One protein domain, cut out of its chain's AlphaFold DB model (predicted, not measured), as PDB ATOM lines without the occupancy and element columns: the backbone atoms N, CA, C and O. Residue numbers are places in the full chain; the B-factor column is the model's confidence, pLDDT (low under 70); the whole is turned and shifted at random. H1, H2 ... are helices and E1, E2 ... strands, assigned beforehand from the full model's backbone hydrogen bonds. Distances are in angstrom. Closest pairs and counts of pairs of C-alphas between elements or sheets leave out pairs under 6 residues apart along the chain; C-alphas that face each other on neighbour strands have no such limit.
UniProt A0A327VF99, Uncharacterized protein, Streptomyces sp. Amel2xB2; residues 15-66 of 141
ATOM      1  N   SER A  15     -12.435 -47.218 -75.124       32.97
ATOM      2  CA  SER A  15     -12.832 -47.197 -73.729       32.97
ATOM      3  C   SER A  15     -13.450 -45.831 -73.442       32.97
ATOM      4  O   SER A  15     -12.755 -44.869 -73.114       32.97
ATOM      5  N   VAL A  16     -14.776 -45.750 -73.569       38.72
ATOM      6  CA  VAL A  16     -15.557 -44.654 -72.997       38.72
ATOM      7  C   VAL A  16     -15.348 -44.726 -71.491       38.72
ATOM      8  O   VAL A  16     -15.955 -45.524 -70.779       38.72
ATOM      9  N   THR A  17     -14.423 -43.908 -71.002       35.44
ATOM     10  CA  THR A  17     -14.309 -43.571 -69.589       35.44
ATOM     11  C   THR A  17     -15.530 -42.724 -69.252       35.44
ATOM     12  O   THR A  17     -15.487 -41.495 -69.268       35.44
ATOM     13  N   ALA A  18     -16.658 -43.394 -69.011       39.38
ATOM     14  CA  ALA A  18     -17.846 -42.765 -68.470       39.38
ATOM     15  C   ALA A  18     -17.479 -42.242 -67.078       39.38
ATOM     16  O   ALA A  18     -17.322 -42.997 -66.117       39.38
ATOM     17  N   ARG A  19     -17.253 -40.932 -66.996       36.84
ATOM     18  CA  ARG A  19     -17.196 -40.224 -65.721       36.84
ATOM     19  C   ARG A  19     -18.584 -40.383 -65.082       36.84
ATOM     20  O   ARG A  19     -19.572 -40.222 -65.800       36.84
ATOM     21  N   PRO A  20     -18.687 -40.717 -63.788       39.31
ATOM     22  CA  PRO A  20     -19.984 -40.771 -63.122       39.31
ATOM     23  C   PRO A  20     -20.633 -39.380 -63.202       39.31
ATOM     24  O   PRO A  20     -19.983 -38.387 -62.872       39.31
ATOM     25  N   GLY A  21     -21.872 -39.322 -63.699       43.41
ATOM     26  CA  GLY A  21     -22.626 -38.078 -63.903       43.41
ATOM     27  C   GLY A  21     -22.704 -37.582 -65.353       43.41
ATOM     28  O   GLY A  21     -22.507 -36.399 -65.597       43.41
ATOM     29  N   VAL A  22     -22.999 -38.445 -66.331       43.19
ATOM     30  CA  VAL A  22     -23.334 -38.007 -67.701       43.19
ATOM     31  C   VAL A  22     -24.706 -38.554 -68.084       43.19
ATOM     32  O   VAL A  22     -24.901 -39.768 -68.084       43.19
ATOM     33  N   ASP A  23     -25.623 -37.660 -68.456       49.00
ATOM     34  CA  ASP A  23     -26.802 -37.990 -69.256       49.00
ATOM     35  C   ASP A  23     -26.288 -38.449 -70.623       49.00
ATOM     36  O   ASP A  23     -25.943 -37.645 -71.492       49.00
ATOM     37  N   VAL A  24     -26.149 -39.760 -70.806       52.41
ATOM     38  CA  VAL A  24     -25.722 -40.305 -72.093       52.41
ATOM     39  C   VAL A  24     -26.968 -40.417 -72.958       52.41
ATOM     40  O   VAL A  24     -27.755 -41.345 -72.811       52.41
ATOM     41  N   SER A  25     -27.175 -39.478 -73.879       53.69
ATOM     42  CA  SER A  25     -28.090 -39.753 -74.985       53.69
ATOM     43  C   SER A  25     -27.516 -40.935 -75.767       53.69
ATOM     44  O   SER A  25     -26.466 -40.801 -76.402       53.69
ATOM     45  N   GLN A  26     -28.162 -42.106 -75.716       52.91
ATOM     46  CA  GLN A  26     -27.897 -43.110 -76.745       52.91
ATOM     47  C   GLN A  26     -28.267 -42.464 -78.086       52.91
ATOM     48  O   GLN A  26     -29.180 -41.641 -78.156       52.91
ATOM     49  N   GLY A  27     -27.526 -42.762 -79.155       47.97
ATOM     50  CA  GLY A  27     -27.690 -42.123 -80.474       47.97
ATOM     51  C   GLY A  27     -29.079 -42.272 -81.126       47.97
ATOM     52  O   GLY A  27     -29.255 -41.855 -82.265       47.97
ATOM     53  N   ASP A  28     -30.047 -42.858 -80.420       58.47
ATOM     54  CA  ASP A  28     -31.470 -42.979 -80.730       58.47
ATOM     55  C   ASP A  28     -32.360 -41.925 -80.027       58.47
ATOM     56  O   ASP A  28     -33.573 -41.912 -80.239       58.47
ATOM     57  N   GLY A  29     -31.785 -41.031 -79.212       60.72
ATOM     58  CA  GLY A  29     -32.517 -40.020 -78.439       60.72
ATOM     59  C   GLY A  29     -33.056 -40.521 -77.095       60.72
ATOM     60  O   GLY A  29     -33.733 -39.765 -76.395       60.72
ATOM     61  N   SER A  30     -32.752 -41.763 -76.712       72.06
ATOM     62  CA  SER A  30     -33.070 -42.300 -75.390       72.06
ATOM     63  C   SER A  30     -32.185 -41.650 -74.325       72.06
ATOM     64  O   SER A  30     -30.960 -41.594 -74.459       72.06
ATOM     65  N   ARG A  31     -32.813 -41.136 -73.260       88.00
ATOM     66  CA  ARG A  31     -32.125 -40.584 -72.085       88.00
ATOM     67  C   ARG A  31     -31.839 -41.716 -71.105       88.00
ATOM     68  O   ARG A  31     -32.702 -42.561 -70.879       88.00
ATOM     69  N   VAL A  32     -30.664 -41.712 -70.483       89.56
ATOM     70  CA  VAL A  32     -30.300 -42.690 -69.448       89.56
ATOM     71  C   VAL A  32     -29.615 -42.003 -68.272       89.56
ATOM     72  O   VAL A  32     -28.885 -41.033 -68.464       89.56
ATOM     73  N   ALA A  33     -29.821 -42.541 -67.074       90.12
ATOM     74  CA  ALA A  33     -29.049 -42.217 -65.883       90.12
ATOM     75  C   ALA A  33     -27.905 -43.231 -65.732       90.12
ATOM     76  O   ALA A  33     -28.116 -44.433 -65.886       90.12
ATOM     77  N   ALA A  34     -26.693 -42.768 -65.434       89.25
ATOM     78  CA  ALA A  34     -25.548 -43.644 -65.197       89.25
ATOM     79  C   ALA A  34     -25.324 -43.836 -63.692       89.25
ATOM     80  O   ALA A  34     -25.123 -42.858 -62.978       89.25
ATOM     81  N   ALA A  35     -25.301 -45.085 -63.232       89.00
ATOM     82  CA  ALA A  35     -25.015 -45.461 -61.847       89.00
ATOM     83  C   ALA A  35     -23.861 -46.468 -61.779       89.00
ATOM     84  O   ALA A  35     -23.528 -47.100 -62.782       89.00
ATOM     85  N   VAL A  36     -23.244 -46.643 -60.606       88.06
ATOM     86  CA  VAL A  36     -22.173 -47.634 -60.409       88.06
ATOM     87  C   VAL A  36     -22.680 -48.805 -59.572       88.06
ATOM     88  O   VAL A  36     -23.144 -48.633 -58.451       88.06
ATOM     89  N   PHE A  37     -22.544 -50.027 -60.080       85.12
ATOM     90  CA  PHE A  37     -22.890 -51.247 -59.358       85.12
ATOM     91  C   PHE A  37     -21.724 -52.225 -59.399       85.12
ATOM     92  O   PHE A  37     -21.273 -52.625 -60.467       85.12
ATOM     93  N   ARG A  38     -21.205 -52.605 -58.225       87.06
ATOM     94  CA  ARG A  38     -20.064 -53.536 -58.093       87.06
ATOM     95  C   ARG A  38     -18.828 -53.140 -58.923       87.06
ATOM     96  O   ARG A  38     -18.073 -54.000 -59.360       87.06
ATOM     97  N   GLY A  39     -18.604 -51.836 -59.096       85.75
ATOM     98  CA  GLY A  39     -17.479 -51.290 -59.860       85.75
ATOM     99  C   GLY A  39     -17.731 -51.149 -61.364       85.75
ATOM    100  O   GLY A  39     -16.854 -50.655 -62.068       85.75
ATOM    101  N   GLU A  40     -18.913 -51.526 -61.850       89.25
ATOM    102  CA  GLU A  40     -19.319 -51.371 -63.248       89.25
ATOM    103  C   GLU A  40     -20.322 -50.227 -63.406       89.25
ATOM    104  O   GLU A  40     -21.130 -49.969 -62.514       89.25
ATOM    105  N   VAL A  41     -20.279 -49.539 -64.550       89.69
ATOM    106  CA  VAL A  41     -21.269 -48.511 -64.895       89.69
ATOM    107  C   VAL A  41     -22.496 -49.186 -65.493       89.69
ATOM    108  O   VAL A  41     -22.403 -49.878 -66.505       89.69
ATOM    109  N   VAL A  42     -23.650 -48.948 -64.881       90.06
ATOM    110  CA  VAL A  42     -24.960 -49.413 -65.336       90.06
ATOM    111  C   VAL A  42     -25.742 -48.218 -65.867       90.06
ATOM    112  O   VAL A  42     -25.837 -47.184 -65.206       90.06
ATOM    113  N   LEU A  43     -26.303 -48.365 -67.067       91.44
ATOM    114  CA  LEU A  43     -27.177 -47.367 -67.675       91.44
ATOM    115  C   LEU A  43     -28.632 -47.718 -67.367       91.44
ATOM    116  O   LEU A  43     -29.107 -48.800 -67.712       91.44
ATOM    117  N   VAL A  44     -29.332 -46.793 -66.723       90.88
ATOM    118  CA  VAL A  44     -30.731 -46.927 -66.323       90.88
ATOM    119  C   VAL A  44     -31.590 -46.095 -67.275       90.88
ATOM    120  O   VAL A  44     -31.361 -44.889 -67.382       90.88
ATOM    121  N   PRO A  45     -32.572 -46.690 -67.976       91.50
ATOM    122  CA  PRO A  45     -33.445 -45.949 -68.879       91.50
ATOM    123  C   PRO A  45     -34.197 -44.833 -68.154       91.50
ATOM    124  O   PRO A  45     -34.879 -45.084 -67.166       91.50
ATOM    125  N   CYS A  46     -34.103 -43.612 -68.673       92.44
ATOM    126  CA  CYS A  46     -34.791 -42.456 -68.124       92.44
ATOM    127  C   CYS A  46     -36.130 -42.267 -68.858       92.44
ATOM    128  O   CYS A  46     -36.146 -42.094 -70.082       92.44
ATOM    129  N   PRO A  47     -37.272 -42.320 -68.154       92.38
ATOM    130  CA  PRO A  47     -38.572 -42.193 -68.788       92.38
ATOM    131  C   PRO A  47     -38.812 -40.764 -69.289       92.38
ATOM    132  O   PRO A  47     -38.288 -39.795 -68.746       92.38
ATOM    133  N   SER A  48     -39.665 -40.613 -70.306       92.50
ATOM    134  CA  SER A  48     -39.905 -39.321 -70.972       92.50
ATOM    135  C   SER A  48     -40.507 -38.234 -70.077       92.50
ATOM    136  O   SER A  48     -40.416 -37.058 -70.415       92.50
ATOM    137  N   TRP A  49     -41.121 -38.611 -68.953       93.56
ATOM    138  CA  TRP A  49     -41.673 -37.686 -67.962       93.56
ATOM    139  C   TRP A  49     -40.645 -37.226 -66.918       93.56
ATOM    140  O   TRP A  49     -40.934 -36.304 -66.161       93.56
ATOM    141  N   CYS A  50     -39.471 -37.861 -66.844       94.94
ATOM    142  CA  CYS A  50     -38.442 -37.506 -65.875       94.94
ATOM    143  C   CYS A  50     -37.790 -36.172 -66.256       94.94
ATOM    144  O   CYS A  50     -37.258 -36.007 -67.355       94.94
ATOM    145  N   SER A  51     -37.789 -35.241 -65.312       94.94
ATOM    146  CA  SER A  51     -37.169 -33.917 -65.410       94.94
ATOM    147  C   SER A  51     -35.793 -33.857 -64.733       94.94
ATOM    148  O   SER A  51     -35.006 -32.974 -65.052       94.94
ATOM    149  N   THR A  52     -35.472 -34.826 -63.863       93.38
ATOM    150  CA  THR A  52     -34.195 -34.890 -63.138       93.38
ATOM    151  C   THR A  52     -32.991 -34.827 -64.080       93.38
ATOM    152  O   THR A  52     -32.897 -35.606 -65.035       93.38
ATOM    153  N   ASP A  53     -32.050 -33.934 -63.766       91.88
ATOM    154  CA  ASP A  53     -30.709 -33.904 -64.351       91.88
ATOM    155  C   ASP A  53     -29.823 -34.924 -63.618       91.88
ATOM    156  O   ASP A  53     -29.284 -34.659 -62.538       91.88
ATOM    157  N   HIS A  54     -29.701 -36.125 -64.187       90.06
ATOM    158  CA  HIS A  54     -28.915 -37.207 -63.587       90.06
ATOM    159  C   HIS A  54     -27.412 -36.982 -63.718       90.06
ATOM    160  O   HIS A  54     -26.638 -37.523 -62.922       90.06
ATOM    161  N   ALA A  55     -26.990 -36.151 -64.674       86.88
ATOM    162  CA  ALA A  55     -25.601 -35.744 -64.800       86.88
ATOM    163  C   ALA A  55     -25.174 -34.898 -63.594       86.88
ATOM    164  O   ALA A  55     -24.136 -35.163 -62.982       86.88
ATOM    165  N   ALA A  56     -26.009 -33.928 -63.218       87.31
ATOM    166  CA  ALA A  56     -25.787 -33.083 -62.049       87.31
ATOM    167  C   ALA A  56     -26.003 -33.830 -60.723       87.31
ATOM    168  O   ALA A  56     -25.232 -33.629 -59.783       87.31
ATOM    169  N   ALA A  57     -27.021 -34.696 -60.637       85.81
ATOM    170  CA  ALA A  57     -27.320 -35.454 -59.420       85.81
ATOM    171  C   ALA A  57     -26.238 -36.499 -59.085       85.81
ATOM    172  O   ALA A  57     -25.953 -36.738 -57.912       85.81
ATOM    173  N   GLY A  58     -25.617 -37.103 -60.105       84.62
ATOM    174  CA  GLY A  58     -24.490 -38.026 -59.953       84.62
ATOM    175  C   GLY A  58     -24.777 -39.241 -59.055       84.62
ATOM    176  O   GLY A  58     -24.040 -39.441 -58.080       84.62
ATOM    177  N   PRO A  59     -25.811 -40.056 -59.350       84.25
ATOM    178  CA  PRO A  59     -26.158 -41.216 -58.533       84.25
ATOM    179  C   PRO A  59     -24.979 -42.194 -58.433       84.25
ATOM    180  O   PRO A  59     -24.338 -42.550 -59.425       84.25
ATOM    181  N   ARG A  60     -24.658 -42.606 -57.202       85.94
ATOM    182  CA  ARG A  60     -23.463 -43.421 -56.910       85.94
ATOM    183  C   ARG A  60     -23.717 -44.916 -56.994       85.94
ATOM    184  O   ARG A  60     -22.787 -45.667 -57.262       85.94
ATOM    185  N   ASP A  61     -24.955 -45.321 -56.778       89.69
ATOM    186  CA  ASP A  61     -25.423 -46.699 -56.790       89.69
ATOM    187  C   ASP A  61     -26.816 -46.769 -57.424       89.69
ATOM    188  O   ASP A  61     -27.405 -45.747 -57.781       89.69
ATOM    189  N   LEU A  62     -27.312 -47.991 -57.628       90.06
ATOM    190  CA  LEU A  62     -28.615 -48.220 -58.252       90.06
ATOM    191  C   LEU A  62     -29.772 -47.690 -57.397       90.06
ATOM    192  O   LEU A  62     -30.738 -47.172 -57.947       90.06
ATOM    193  N   GLU A  63     -29.667 -47.780 -56.071       88.38
ATOM    194  CA  GLU A  63     -30.705 -47.324 -55.136       88.38
ATOM    195  C   GLU A  63     -30.838 -45.794 -55.126       88.38
ATOM    196  O   GLU A  63     -31.923 -45.260 -54.907       88.38
ATOM    197  N   SER A  64     -29.754 -45.084 -55.448       88.31
ATOM    198  CA  SER A  64     -29.727 -43.627 -55.595       88.31
ATOM    199  C   SER A  64     -30.342 -43.124 -56.905       88.31
ATOM    200  O   SER A  64     -30.462 -41.912 -57.092       88.31
ATOM    201  N   VAL A  65     -30.695 -44.006 -57.846       91.88
ATOM    202  CA  VAL A  65     -31.340 -43.586 -59.095       91.88
ATOM    203  C   VAL A  65     -32.824 -43.355 -58.840       91.88
ATOM    204  O   VAL A  65     -33.587 -44.299 -58.652       91.88
ATOM    205  N   ALA A  66     -33.234 -42.088 -58.888       92.19
ATOM    206  CA  ALA A  66     -34.622 -41.670 -58.732       92.19
ATOM    207  C   ALA A  66     -35.074 -40.831 -59.931       92.19
ATOM    208  O   ALA A  66     -34.438 -39.837 -60.286       92.19
TER     209      ALA A  66
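AT A GLANCE: This is residues 15 to 66 of the 141 residues of an uncharacterized protein of Streptomyces sp. Amel2xB2 (UniProt A0A327VF99). A domain of little regular structure: an antiparallel hairpin of two strands, E1 and E2, with the short helix H1 packed near Ala 33 of E1 and loops making up the rest. The printed part has 52 residues, of which 16 are in named elements, in the order E1, E2, H1; the class is mixed. It is compact, with a radius of gyration of the C-alphas of 10.3 A and spans of 28 by 25 by 16 A.

IN THESE COORDINATES: Residues 15 to 31 hold no named element. E1, residues 32 to 37, begins at C-alpha 32 (-30.300, -42.690, -69.448) and is 15.2 A long. E2, residues 40 to 45, is 16.1 A long. H1, residues 54 to 57, ends at C-alpha 57 (-27.320, -35.454, -59.420).

HOW THE PARTS SIT: E1 and E2 form a hairpin at 148 degrees, with N 33 and O 44 within hydrogen-bond range at 2.8 A. The closest C-alphas of E1 and H1, Ala 33 and His 54, are 5.5 A apart. H1 is too short for an O i to N i+4 pair; its one O i to N i+3 pair is not within range.

THE WHOLE: The C-alphas farthest apart, Ser 15 and Trp 49, are 30.9 A apart. The printed part has no cut. The link E1 to E2 is tight and E2 to H1 short. Residues 15 to 29 have pLDDT under 70.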